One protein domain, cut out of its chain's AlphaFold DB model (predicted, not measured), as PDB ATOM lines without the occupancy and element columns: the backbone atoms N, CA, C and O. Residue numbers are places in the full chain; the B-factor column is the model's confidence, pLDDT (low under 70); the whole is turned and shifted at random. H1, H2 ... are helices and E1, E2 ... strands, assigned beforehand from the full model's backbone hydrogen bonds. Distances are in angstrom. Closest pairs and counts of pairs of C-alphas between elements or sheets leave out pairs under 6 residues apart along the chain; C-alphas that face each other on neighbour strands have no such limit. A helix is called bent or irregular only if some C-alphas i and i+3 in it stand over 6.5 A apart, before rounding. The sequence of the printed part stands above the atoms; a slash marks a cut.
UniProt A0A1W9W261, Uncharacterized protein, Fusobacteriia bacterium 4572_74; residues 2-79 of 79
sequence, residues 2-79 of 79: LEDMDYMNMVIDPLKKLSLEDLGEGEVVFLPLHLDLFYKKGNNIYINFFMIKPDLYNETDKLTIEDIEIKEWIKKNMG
ATOM      1  N   LEU A   2     -15.076  28.851  -4.148       59.16
ATOM      2  CA  LEU A   2     -15.401  29.730  -5.289       59.16
ATOM      3  C   LEU A   2     -14.589  29.335  -6.534       59.16
ATOM      4  O   LEU A   2     -15.161  29.166  -7.600       59.16
ATOM      5  N   GLU A   3     -13.304  29.024  -6.345       70.69
ATOM      6  CA  GLU A   3     -12.385  28.601  -7.415       70.69
ATOM      7  C   GLU A   3     -12.866  27.365  -8.200       70.69
ATOM      8  O   GLU A   3     -12.751  27.336  -9.420       70.69
ATOM      9  N   ASP A   4     -13.469  26.371  -7.533       80.06
ATOM     10  CA  ASP A   4     -14.002  25.174  -8.206       80.06
ATOM     11  C   ASP A   4     -15.228  25.494  -9.076       80.06
ATOM     12  O   ASP A   4     -15.420  24.905 -10.141       80.06
ATOM     13  N   MET A   5     -16.072  26.430  -8.624       84.56
ATOM     14  CA  MET A   5     -17.233  26.891  -9.390       84.56
ATOM     15  C   MET A   5     -16.801  27.759 -10.571       84.56
ATOM     16  O   MET A   5     -17.343  27.606 -11.662       84.56
ATOM     17  N   ASP A   6     -15.809  28.625 -10.371       86.88
ATOM     18  CA  ASP A   6     -15.244  29.459 -11.430       86.88
ATOM     19  C   ASP A   6     -14.595  28.587 -12.510       86.88
ATOM     20  O   ASP A   6     -14.919  28.733 -13.687       86.88
ATOM     21  N   TYR A   7     -13.787  27.595 -12.121       86.88
ATOM     22  CA  TYR A   7     -13.220  26.617 -13.054       86.88
ATOM     23  C   TYR A   7     -14.309  25.841 -13.806       86.88
ATOM     24  O   TYR A   7     -14.230  25.664 -15.021       86.88
ATOM     25  N   MET A   8     -15.362  25.400 -13.108       88.56
ATOM     26  CA  MET A   8     -16.493  24.729 -13.750       88.56
ATOM     27  C   MET A   8     -17.168  25.632 -14.790       88.56
ATOM     28  O   MET A   8     -17.474  25.165 -15.887       88.56
ATOM     29  N   ASN A   9     -17.371  26.914 -14.485       90.38
ATOM     30  CA  ASN A   9     -17.957  27.873 -15.422       90.38
ATOM     31  C   ASN A   9     -17.054  28.103 -16.642       90.38
ATOM     32  O   ASN A   9     -17.557  28.108 -17.765       90.38
ATOM     33  N   MET A  10     -15.728  28.166 -16.451       91.62
ATOM     34  CA  MET A  10     -14.752  28.247 -17.549       91.62
ATOM     35  C   MET A  10     -14.836  27.055 -18.510       91.62
ATOM     36  O   MET A  10     -14.463  27.187 -19.671       91.62
ATOM     37  N   VAL A  11     -15.335  25.901 -18.058       93.12
ATOM     38  CA  VAL A  11     -15.611  24.748 -18.926       93.12
ATOM     39  C   VAL A  11     -17.014  24.818 -19.524       93.12
ATOM     40  O   VAL A  11     -17.184  24.663 -20.731       93.12
ATOM     41  N   ILE A  12     -18.040  25.025 -18.698       92.50
ATOM     42  CA  ILE A  12     -19.441  24.912 -19.122       92.50
ATOM     43  C   ILE A  12     -19.843  26.006 -20.114       92.50
ATOM     44  O   ILE A  12     -20.587  25.727 -21.057       92.50
ATOM     45  N   ASP A  13     -19.388  27.239 -19.918       93.19
ATOM     46  CA  ASP A  13     -19.796  28.366 -20.754       93.19
ATOM     47  C   ASP A  13     -19.348  28.236 -22.216       93.19
ATOM     48  O   ASP A  13     -20.206  28.377 -23.095       93.19
ATOM     49  N   PRO A  14     -18.080  27.913 -22.531       93.38
ATOM     50  CA  PRO A  14     -17.690  27.623 -23.909       93.38
ATOM     51  C   PRO A  14     -18.315  26.325 -24.432       93.38
ATOM     52  O   PRO A  14     -18.712  26.270 -25.597       93.38
ATOM     53  N   LEU A  15     -18.498  25.305 -23.585       92.94
ATOM     54  CA  LEU A  15     -19.105  24.034 -23.993       92.94
ATOM     55  C   LEU A  15     -20.541  24.214 -24.511       92.94
ATOM     56  O   LEU A  15     -20.921  23.595 -25.500       92.94
ATOM     57  N   LYS A  16     -21.327  25.111 -23.901       91.19
ATOM     58  CA  LYS A  16     -22.686  25.470 -24.359       91.19
ATOM     59  C   LYS A  16     -22.713  26.187 -25.711       91.19
ATOM     60  O   LYS A  16     -23.752  26.190 -26.365       91.19
ATOM     61  N   LYS A  17     -21.611  26.830 -26.108       91.38
ATOM     62  CA  LYS A  17     -21.476  27.550 -27.386       91.38
ATOM     63  C   LYS A  17     -20.869  26.678 -28.490       91.38
ATOM     64  O   LYS A  17     -20.788  27.121 -29.636       91.38
ATOM     65  N   LEU A  18     -20.413  25.470 -28.159       90.19
ATOM     66  CA  LEU A  18     -19.727  24.581 -29.087       90.19
ATOM     67  C   LEU A  18     -20.690  24.090 -30.179       90.19
ATOM     68  O   LEU A  18     -21.611  23.322 -29.909       90.19
ATOM     69  N   SER A  19     -20.454  24.506 -31.427       88.38
ATOM     70  CA  SER A  19     -21.193  23.989 -32.584       88.38
ATOM     71  C   SER A  19     -20.572  22.691 -33.104       88.38
ATOM     72  O   SER A  19     -19.391  22.643 -33.478       88.38
ATOM     73  N   LEU A  20     -21.407  21.652 -33.166       86.31
ATOM     74  CA  LEU A  20     -21.065  20.294 -33.597       86.31
ATOM     75  C   LEU A  20     -21.695  19.921 -34.950       86.31
ATOM     76  O   LEU A  20     -21.632  18.762 -35.345       86.31
ATOM     77  N   GLU A  21     -22.283  20.883 -35.668       85.00
ATOM     78  CA  GLU A  21     -23.014  20.644 -36.928       85.00
ATOM     79  C   GLU A  21     -22.159  19.935 -37.994       85.00
ATOM     80  O   GLU A  21     -22.658  19.112 -38.757       85.00
ATOM     81  N   ASP A  22     -20.848  20.185 -37.993       85.44
ATOM     82  CA  ASP A  22     -19.906  19.606 -38.958       85.44
ATOM     83  C   ASP A  22     -19.485  18.154 -38.638       85.44
ATOM     84  O   ASP A  22     -18.652  17.589 -39.351       85.44
ATOM     85  N   LEU A  23     -19.980  17.559 -37.545       81.88
ATOM     86  CA  LEU A  23     -19.536  16.244 -37.054       81.88
ATOM     87  C   LEU A  23     -20.402  15.062 -37.524       81.88
ATOM     88  O   LEU A  23     -20.041  13.915 -37.268       81.88
ATOM     89  N   GLY A  24     -21.483  15.319 -38.267       79.00
ATOM     90  CA  GLY A  24     -22.339  14.283 -38.856       79.00
ATOM     91  C   GLY A  24     -23.502  13.837 -37.962       79.00
ATOM     92  O   GLY A  24     -23.925  14.558 -37.061       79.00
ATOM     93  N   GLU A  25     -24.065  12.658 -38.248       80.69
ATOM     94  CA  GLU A  25     -25.205  12.109 -37.502       80.69
ATOM     95  C   GLU A  25     -24.754  11.463 -36.184       80.69
ATOM     96  O   GLU A  25     -23.951  10.533 -36.196       80.69
ATOM     97  N   GLY A  26     -25.319  11.905 -35.059       86.19
ATOM     98  CA  GLY A  26     -25.058  11.348 -33.730       86.19
ATOM     99  C   GLY A  26     -25.141  12.407 -32.631       86.19
ATOM    100  O   GLY A  26     -25.219  13.602 -32.905       86.19
ATOM    101  N   GLU A  27     -25.130  11.969 -31.376       90.69
ATOM    102  CA  GLU A  27     -25.118  12.858 -30.212       90.69
ATOM    103  C   GLU A  27     -23.756  12.835 -29.513       90.69
ATOM    104  O   GLU A  27     -23.172  11.772 -29.284       90.69
ATOM    105  N   VAL A  28     -23.284  14.014 -29.111       93.50
ATOM    106  CA  VAL A  28     -22.157  14.167 -28.185       93.50
ATOM    107  C   VAL A  28     -22.729  14.477 -26.808       93.50
ATOM    108  O   VAL A  28     -23.383  15.499 -26.614       93.50
ATOM    109  N   VAL A  29     -22.492  13.591 -25.844       93.31
ATOM    110  CA  VAL A  29     -23.042  13.702 -24.489       93.31
ATOM    111  C   VAL A  29     -21.904  13.847 -23.489       93.31
ATOM    112  O   VAL A  29     -21.063  12.962 -23.369       93.31
ATOM    113  N   PHE A  30     -21.890  14.940 -22.732       93.75
ATOM    114  CA  PHE A  30     -20.915  15.163 -21.664       93.75
ATOM    115  C   PHE A  30     -21.493  14.695 -20.327       93.75
ATOM    116  O   PHE A  30     -22.533  15.192 -19.894       93.75
ATOM    117  N   LEU A  31     -20.840  13.731 -19.676       91.81
ATOM    118  CA  LEU A  31     -21.289  13.146 -18.409       91.81
ATOM    119  C   LEU A  31     -20.151  13.123 -17.384       91.81
ATOM    120  O   LEU A  31     -18.998  12.920 -17.762       91.81
ATOM    121  N   PRO A  32     -20.443  13.272 -16.083       90.06
ATOM    122  CA  PRO A  32     -19.460  13.002 -15.042       90.06
ATOM    123  C   PRO A  32     -19.193  11.487 -14.982       90.06
ATOM    124  O   PRO A  32     -20.008  10.734 -14.451       90.06
ATOM    125  N   LEU A  33     -18.072  11.028 -15.551       85.69
ATOM    126  CA  LEU A  33     -17.677   9.613 -15.560       85.69
ATOM    127  C   LEU A  33     -16.478   9.387 -14.632       85.69
ATOM    128  O   LEU A  33     -15.641  10.265 -14.440       85.69
ATOM    129  N   HIS A  34     -16.381   8.191 -14.050       78.56
ATOM    130  CA  HIS A  34     -15.358   7.905 -13.040       78.56
ATOM    131  C   HIS A  34     -14.075   7.261 -13.578       78.56
ATOM    132  O   HIS A  34     -13.040   7.431 -12.942       78.56
ATOM    133  N   LEU A  35     -14.110   6.519 -14.693       67.81
ATOM    134  CA  LEU A  35     -12.947   5.733 -15.145       67.81
ATOM    135  C   LEU A  35     -12.625   5.874 -16.636       67.81
ATOM    136  O   LEU A  35     -11.449   5.902 -16.988       67.81
ATOM    137  N   ASP A  36     -13.627   6.012 -17.502       86.12
ATOM    138  CA  ASP A  36     -13.387   6.111 -18.942       86.12
ATOM    139  C   ASP A  36     -13.250   7.569 -19.387       86.12
ATOM    140  O   ASP A  36     -13.969   8.445 -18.906       86.12
ATOM    141  N   LEU A  37     -12.336   7.825 -20.328       91.12
ATOM    142  CA  LEU A  37     -12.219   9.113 -21.025       91.12
ATOM    143  C   LEU A  37     -13.481   9.390 -21.857       91.12
ATOM    144  O   LEU A  37     -14.001  10.505 -21.878       91.12
ATOM    145  N   PHE A  38     -13.979   8.351 -22.524       95.00
ATOM    146  CA  PHE A  38     -15.226   8.344 -23.270       95.00
ATOM    147  C   PHE A  38     -15.664   6.905 -23.561       95.00
ATOM    148  O   PHE A  38     -14.876   5.968 -23.442       95.00
ATOM    149  N   TYR A  39     -16.895   6.734 -24.031       92.88
ATOM    150  CA  TYR A  39     -17.332   5.508 -24.694       92.88
ATOM    151  C   TYR A  39     -18.252   5.825 -25.877       92.88
ATOM    152  O   TYR A  39     -18.884   6.882 -25.933       92.88
ATOM    153  N   LYS A  40     -18.340   4.896 -26.836       92.69
ATOM    154  CA  LYS A  40     -19.274   4.976 -27.971       92.69
ATOM    155  C   LYS A  40     -20.476   4.069 -27.748       92.69
ATOM    156  O   LYS A  40     -20.337   2.965 -27.220       92.69
ATOM    157  N   LYS A  41     -21.648   4.491 -28.220       91.56
ATOM    158  CA  LYS A  41     -22.837   3.635 -28.320       91.56
ATOM    159  C   LYS A  41     -23.645   4.025 -29.554       91.56
ATOM    160  O   LYS A  41     -24.274   5.078 -29.578       91.56
ATOM    161  N   GLY A  42     -23.645   3.159 -30.566       90.81
ATOM    162  CA  GLY A  42     -24.188   3.513 -31.880       90.81
ATOM    163  C   GLY A  42     -23.397   4.677 -32.481       90.81
ATOM    164  O   GLY A  42     -22.169   4.655 -32.436       90.81
ATOM    165  N   ASN A  43     -24.102   5.699 -32.967       90.56
ATOM    166  CA  ASN A  43     -23.496   6.926 -33.500       90.56
ATOM    167  C   ASN A  43     -23.187   7.973 -32.413       90.56
ATOM    168  O   ASN A  43     -22.672   9.044 -32.715       90.56
ATOM    169  N   ASN A  44     -23.504   7.678 -31.150       92.06
ATOM    170  CA  ASN A  44     -23.329   8.618 -30.052       92.06
ATOM    171  C   ASN A  44     -21.979   8.413 -29.362       92.06
ATOM    172  O   ASN A  44     -21.535   7.275 -29.153       92.06
ATOM    173  N   ILE A  45     -21.370   9.515 -28.932       93.44
ATOM    174  CA  ILE A  45     -20.166   9.535 -28.102       93.44
ATOM    175  C   ILE A  45     -20.493  10.158 -26.744       93.44
ATOM    176  O   ILE A  45     -21.116  11.212 -26.648       93.44
ATOM    177  N   TYR A  46     -20.069   9.485 -25.681       94.38
ATOM    178  CA  TYR A  46     -20.276   9.910 -24.303       94.38
ATOM    179  C   TYR A  46     -18.916  10.238 -23.710       94.38
ATOM    180  O   TYR A  46     -18.081   9.350 -23.576       94.38
ATOM    181  N   ILE A  47     -18.682  11.506 -23.396       95.19
ATOM    182  CA  ILE A  47     -17.377  12.049 -23.019       95.19
ATOM    183  C   ILE A  47     -17.377  12.367 -21.531       95.19
ATOM    184  O   ILE A  47     -18.329  12.952 -21.005       95.19
ATOM    185  N   ASN A  48     -16.291  12.004 -20.855       95.00
ATOM    186  CA  ASN A  48     -16.101  12.337 -19.458       95.00
ATOM    187  C   ASN A  48     -15.856  13.836 -19.285       95.00
ATOM    188  O   ASN A  48     -14.810  14.361 -19.667       95.00
ATOM    189  N   PHE A  49     -16.809  14.509 -18.650       93.00
ATOM    190  CA  PHE A  49     -16.752  15.936 -18.366       93.00
ATOM    191  C   PHE A  49     -15.497  16.334 -17.576       93.00
ATOM    192  O   PHE A  49     -14.910  17.378 -17.845       93.00
ATOM    193  N   PHE A  50     -15.038  15.488 -16.648       90.88
ATOM    194  CA  PHE A  50     -13.871  15.788 -15.812       90.88
ATOM    195  C   PHE A  50     -12.542  15.786 -16.575       90.88
ATOM    196  O   PHE A  50     -11.531  16.229 -16.038       90.88
ATOM    197  N   MET A  51     -12.534  15.304 -17.818       92.69
ATOM    198  CA  MET A  51     -11.340  15.267 -18.661       92.69
ATOM    199  C   MET A  51     -11.206  16.503 -19.560       92.69
ATOM    200  O   MET A  51     -10.206  16.634 -20.265       92.69
ATOM    201  N   ILE A  52     -12.189  17.409 -19.528       93.88
ATOM    202  CA  ILE A  52     -12.189  18.651 -20.298       93.88
ATOM    203  C   ILE A  52     -11.420  19.723 -19.525       93.88
ATOM    204  O   ILE A  52     -11.672  19.962 -18.341       93.88
ATOM    205  N   LYS A  53     -10.495  20.395 -20.207       93.69
ATOM    206  CA  LYS A  53      -9.702  21.491 -19.646       93.69
ATOM    207  C   LYS A  53      -9.978  22.789 -20.408       93.69
ATOM    208  O   LYS A  53      -9.955  22.763 -21.641       93.69
ATOM    209  N   PRO A  54     -10.217  23.913 -19.718       93.56
ATOM    210  CA  PRO A  54     -10.266  25.220 -20.353       93.56
ATOM    211  C   PRO A  54      -8.850  25.766 -20.583       93.56
ATOM    212  O   PRO A  54      -7.899  25.385 -19.895       93.56
ATOM    213  N   ASP A  55      -8.698  26.681 -21.538       88.38
ATOM    214  CA  ASP A  55      -7.464  27.456 -21.693       88.38
ATOM    215  C   ASP A  55      -7.332  28.483 -20.558       88.38
ATOM    216  O   ASP A  55      -7.969  29.534 -20.557       88.38
ATOM    217  N   LEU A  56      -6.479  28.167 -19.582       84.12
ATOM    218  CA  LEU A  56      -6.238  29.015 -18.413       84.12
ATOM    219  C   LEU A  56      -5.277  30.184 -18.680       84.12
ATOM    220  O   LEU A  56      -5.170  31.073 -17.840       84.12
ATOM    221  N   TYR A  57      -4.537  30.174 -19.793       79.81
ATOM    222  CA  TYR A  57      -3.407  31.089 -19.996       79.81
ATOM    223  C   TYR A  57      -3.714  32.219 -20.968       79.81
ATOM    224  O   TYR A  57      -3.217  33.326 -20.782       79.81
ATOM    225  N   ASN A  58      -4.499  31.945 -22.011       77.56
ATOM    226  CA  ASN A  58      -4.740  32.917 -23.080       77.56
ATOM    227  C   ASN A  58      -6.131  33.565 -23.017       77.56
ATOM    228  O   ASN A  58      -6.499  34.256 -23.963       77.56
ATOM    229  N   GLU A  59      -6.902  33.319 -21.948       71.81
ATOM    230  CA  GLU A  59      -8.282  33.810 -21.779       71.81
ATOM    231  C   GLU A  59      -9.161  33.533 -23.015       71.81
ATOM    232  O   GLU A  59      -9.899  34.394 -23.495       71.81
ATOM    233  N   THR A  60      -9.055  32.324 -23.577       82.81
ATOM    234  CA  THR A  60      -9.850  31.923 -24.745       82.81
ATOM    235  C   THR A  60     -10.963  30.956 -24.354       82.81
ATOM    236  O   THR A  60     -10.801  30.147 -23.448       82.81
ATOM    237  N   ASP A  61     -12.064  30.958 -25.112       88.25
ATOM    238  CA  ASP A  61     -13.157  29.969 -25.007       88.25
ATOM    239  C   ASP A  61     -12.728  28.558 -25.502       88.25
ATOM    240  O   ASP A  61     -13.566  27.719 -25.835       88.25
ATOM    241  N   LYS A  62     -11.419  28.278 -25.612       91.69
ATOM    242  CA  LYS A  62     -10.913  26.987 -26.085       91.69
ATOM    243  C   LYS A  62     -10.988  25.944 -24.983       91.69
ATOM    244  O   LYS A  62     -10.543  26.161 -23.856       91.69
ATOM    245  N   LEU A  63     -11.472  24.774 -25.374       95.38
ATOM    246  CA  LEU A  63     -11.497  23.580 -24.549       95.38
ATOM    247  C   LEU A  63     -10.594  22.519 -25.161       95.38
ATOM    248  O   LEU A  63     -10.520  22.386 -26.386       95.38
ATOM    249  N   THR A  64      -9.938  21.739 -24.311       95.25
ATOM    250  CA  THR A  64      -9.119  20.607 -24.733       95.25
ATOM    251  C   THR A  64      -9.461  19.333 -23.974       95.25
ATOM    252  O   THR A  64      -9.932  19.359 -22.837       95.25
ATOM    253  N   ILE A  65      -9.201  18.203 -24.625       95.44
ATOM    254  CA  ILE A  65      -9.161  16.865 -24.038       95.44
ATOM    255  C   ILE A  65      -7.818  16.269 -24.451       95.44
ATOM    256  O   ILE A  65      -7.486  16.271 -25.635       95.44
ATOM    257  N   GLU A  66      -7.023  15.808 -23.480       94.19
ATOM    258  CA  GLU A  66      -5.653  15.313 -23.732       94.19
ATOM    259  C   GLU A  66      -4.796  16.306 -24.545       94.19
ATOM    260  O   GLU A  66      -4.058  15.923 -25.450       94.19
ATOM    261  N   ASP A  67      -4.938  17.601 -24.244       92.62
ATOM    262  CA  ASP A  67      -4.239  18.716 -24.901       92.62
ATOM    263  C   ASP A  67      -4.556  18.886 -26.406       92.62
ATOM    264  O   ASP A  67      -3.922  19.683 -27.100       92.62
ATOM    265  N   ILE A  68      -5.585  18.199 -26.910       94.50
ATOM    266  CA  ILE A  68      -6.153  18.374 -28.253       94.50
ATOM    267  C   ILE A  68      -7.420  19.221 -28.135       94.50
ATOM    268  O   ILE A  68      -8.226  19.004 -27.232       94.50
ATOM    269  N   GLU A  69      -7.607  20.181 -29.044       94.25
ATOM    270  CA  GLU A  69      -8.835  20.986 -29.117       94.25
ATOM    271  C   GLU A  69     -10.076  20.077 -29.197       94.25
ATOM    272  O   GLU A  69     -10.074  19.064 -29.897       94.25
ATOM    273  N   ILE A  70     -11.115  20.405 -28.422       94.94
ATOM    274  CA  ILE A  70     -12.234  19.497 -28.161       94.94
ATOM    275  C   ILE A  70     -12.963  19.065 -29.437       94.94
ATOM    276  O   ILE A  70     -13.289  17.887 -29.568       94.94
ATOM    277  N   LYS A  71     -13.194  19.965 -30.401       92.56
ATOM    278  CA  LYS A  71     -13.894  19.638 -31.651       92.56
ATOM    279  C   LYS A  71     -13.051  18.708 -32.522       92.56
ATOM    280  O   LYS A  71     -13.579  17.722 -33.040       92.56
ATOM    281  N   GLU A  72     -11.747  18.951 -32.617       93.56
ATOM    282  CA  GLU A  72     -10.809  18.053 -33.305       93.56
ATOM    283  C   GLU A  72     -10.710  16.683 -32.616       93.56
ATOM    284  O   GLU A  72     -10.723  15.643 -33.285       93.56
ATOM    285  N   TRP A  73     -10.678  16.654 -31.282       95.44
ATOM    286  CA  TRP A  73     -10.663  15.414 -30.508       95.44
ATOM    287  C   TRP A  73     -11.954  14.610 -30.724       95.44
ATOM    288  O   TRP A  73     -11.886  13.404 -30.971       95.44
ATOM    289  N   ILE A  74     -13.126  15.262 -30.709       93.62
ATOM    290  CA  ILE A  74     -14.415  14.606 -30.983       93.62
ATOM    291  C   ILE A  74     -14.422  14.051 -32.404       93.62
ATOM    292  O   ILE A  74     -14.744  12.886 -32.592       93.62
ATOM    293  N   LYS A  75     -14.021  14.840 -33.404       91.88
ATOM    294  CA  LYS A  75     -14.004  14.411 -34.809       91.88
ATOM    295  C   LYS A  75     -13.133  13.175 -35.028       91.88
ATOM    296  O   LYS A  75     -13.569  12.228 -35.676       91.88
ATOM    297  N   LYS A  76     -11.928  13.163 -34.447       92.12
ATOM    298  CA  LYS A  76     -10.999  12.024 -34.494       92.12
ATOM    299  C   LYS A  76     -11.590  10.769 -33.854       92.12
ATOM    300  O   LYS A  76     -11.296   9.668 -34.306       92.12
ATOM    301  N   ASN A  77     -12.365  10.941 -32.786       91.38
ATOM    302  CA  ASN A  77     -12.935   9.834 -32.038       91.38
ATOM    303  C   ASN A  77     -14.359   9.490 -32.459       91.38
ATOM    304  O   ASN A  77     -14.809   8.448 -32.031       91.38
ATOM    305  N   MET A  78     -15.084  10.278 -33.251       83.50
ATOM    306  CA  MET A  78     -16.400   9.903 -33.792       83.50
ATOM    307  C   MET A  78     -16.273   9.137 -35.110       83.50
ATOM    308  O   MET A  78     -16.971   8.133 -35.261       83.50
ATOM    309  N   GLY A  79     -15.363   9.572 -35.993       71.31
ATOM    310  CA  GLY A  79     -14.963   8.829 -37.198       71.31
ATOM    311  C   GLY A  79     -14.334   7.474 -36.891       71.31
ATOM    312  O   GLY A  79     -14.294   6.657 -37.833       71.31
TER     313      GLY A  79
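AT A GLANCE: This is residues 2 to 79 of the 79 residues of an uncharacterized protein of Fusobacteriia bacterium 4572_74 (UniProt A0A1W9W261). A small hairpin of two short strands, E4 and E5, sits in the middle, with the long helix H1 packed on it towards one end of the domain and a separate sheet of three strands, E1, E3 and E2, at the other end. The short helix H2 reaches from the hairpin to that sheet, and only its later residues graze the sheet. The printed part has 78 residues, with two named helices and five named strands in the order H1, E1, E2, E3, E4, E5, H2. The larger sheet has the order E1, E3, E2 and is mixed, the pair E4 and E5 is antiparallel, and the class is mixed, helices and strands. The whole is compact, with a radius of gyration of the C-alphas of 12.5 A and spans of 38 by 27 by 20 A.

IN THESE COORDINATES: H1, residues 2 to 17, begins with C-alpha 2 at (-15.401, 29.730, -5.289) and is 23.0 A long. It is neither bent nor irregular, but only just: C-alphas 11 and 14 are 6.1 A apart. E1 is residues 28 to 31, 9.9 A, with C-alpha 28 at (-22.157, 14.167, -28.185). E2, residues 38 to 41, measures 10.3 A, and E3, residues 44 to 48, measures 13.4 A. E4 is residues 52 to 54, 6.8 A, and E5 is residues 63 to 65, 7.1 A. H2, residues 70 to 78, is 11.9 A long and ends with C-alpha 78 at (-16.400, 9.903, -33.792).

HOW THE PARTS SIT: In the larger sheet E1 and E3 are parallel at 32 degrees, with N 29 and O 45 2.9 A apart, within hydrogen-bond range. E2 and E3 form a hairpin, antiparallel at 160 degrees, with N 39 and O 46 at 2.9 A. E3 and E4 meet only through their link. E4 and E5 form a second hairpin, antiparallel at 144 degrees, with N 53 and O 64 at 2.9 A. The closest C-alphas of H1 and E4 are those of Val 11 and Pro 54, 5.6 A. For E5 and H2 they are those of Thr 64 and Ile 70, 4.8 A. H2 only grazes the larger sheet with residues 74 to 78; the closest C-alphas of E3 and H2 are those of Ile 45 and Met 78, 6.8 A. H1 is not on that sheet, and H1 and H2 are apart. Every O i to N i+4 pair is within hydrogen-bond range in H2; in H1 it is 10 of 12.

THE WHOLE: The two C-alphas farthest apart are those of Leu 2 and Gly 42, 38.4 A. The printed part has no cut and ends at residue 79, the chain's last. No link is long; those from E2 to E3, E3 to E4 and E5 to H2 are tight. The mean pLDDT of the printed part is 88.7, and residues 2 and 35 are under 70.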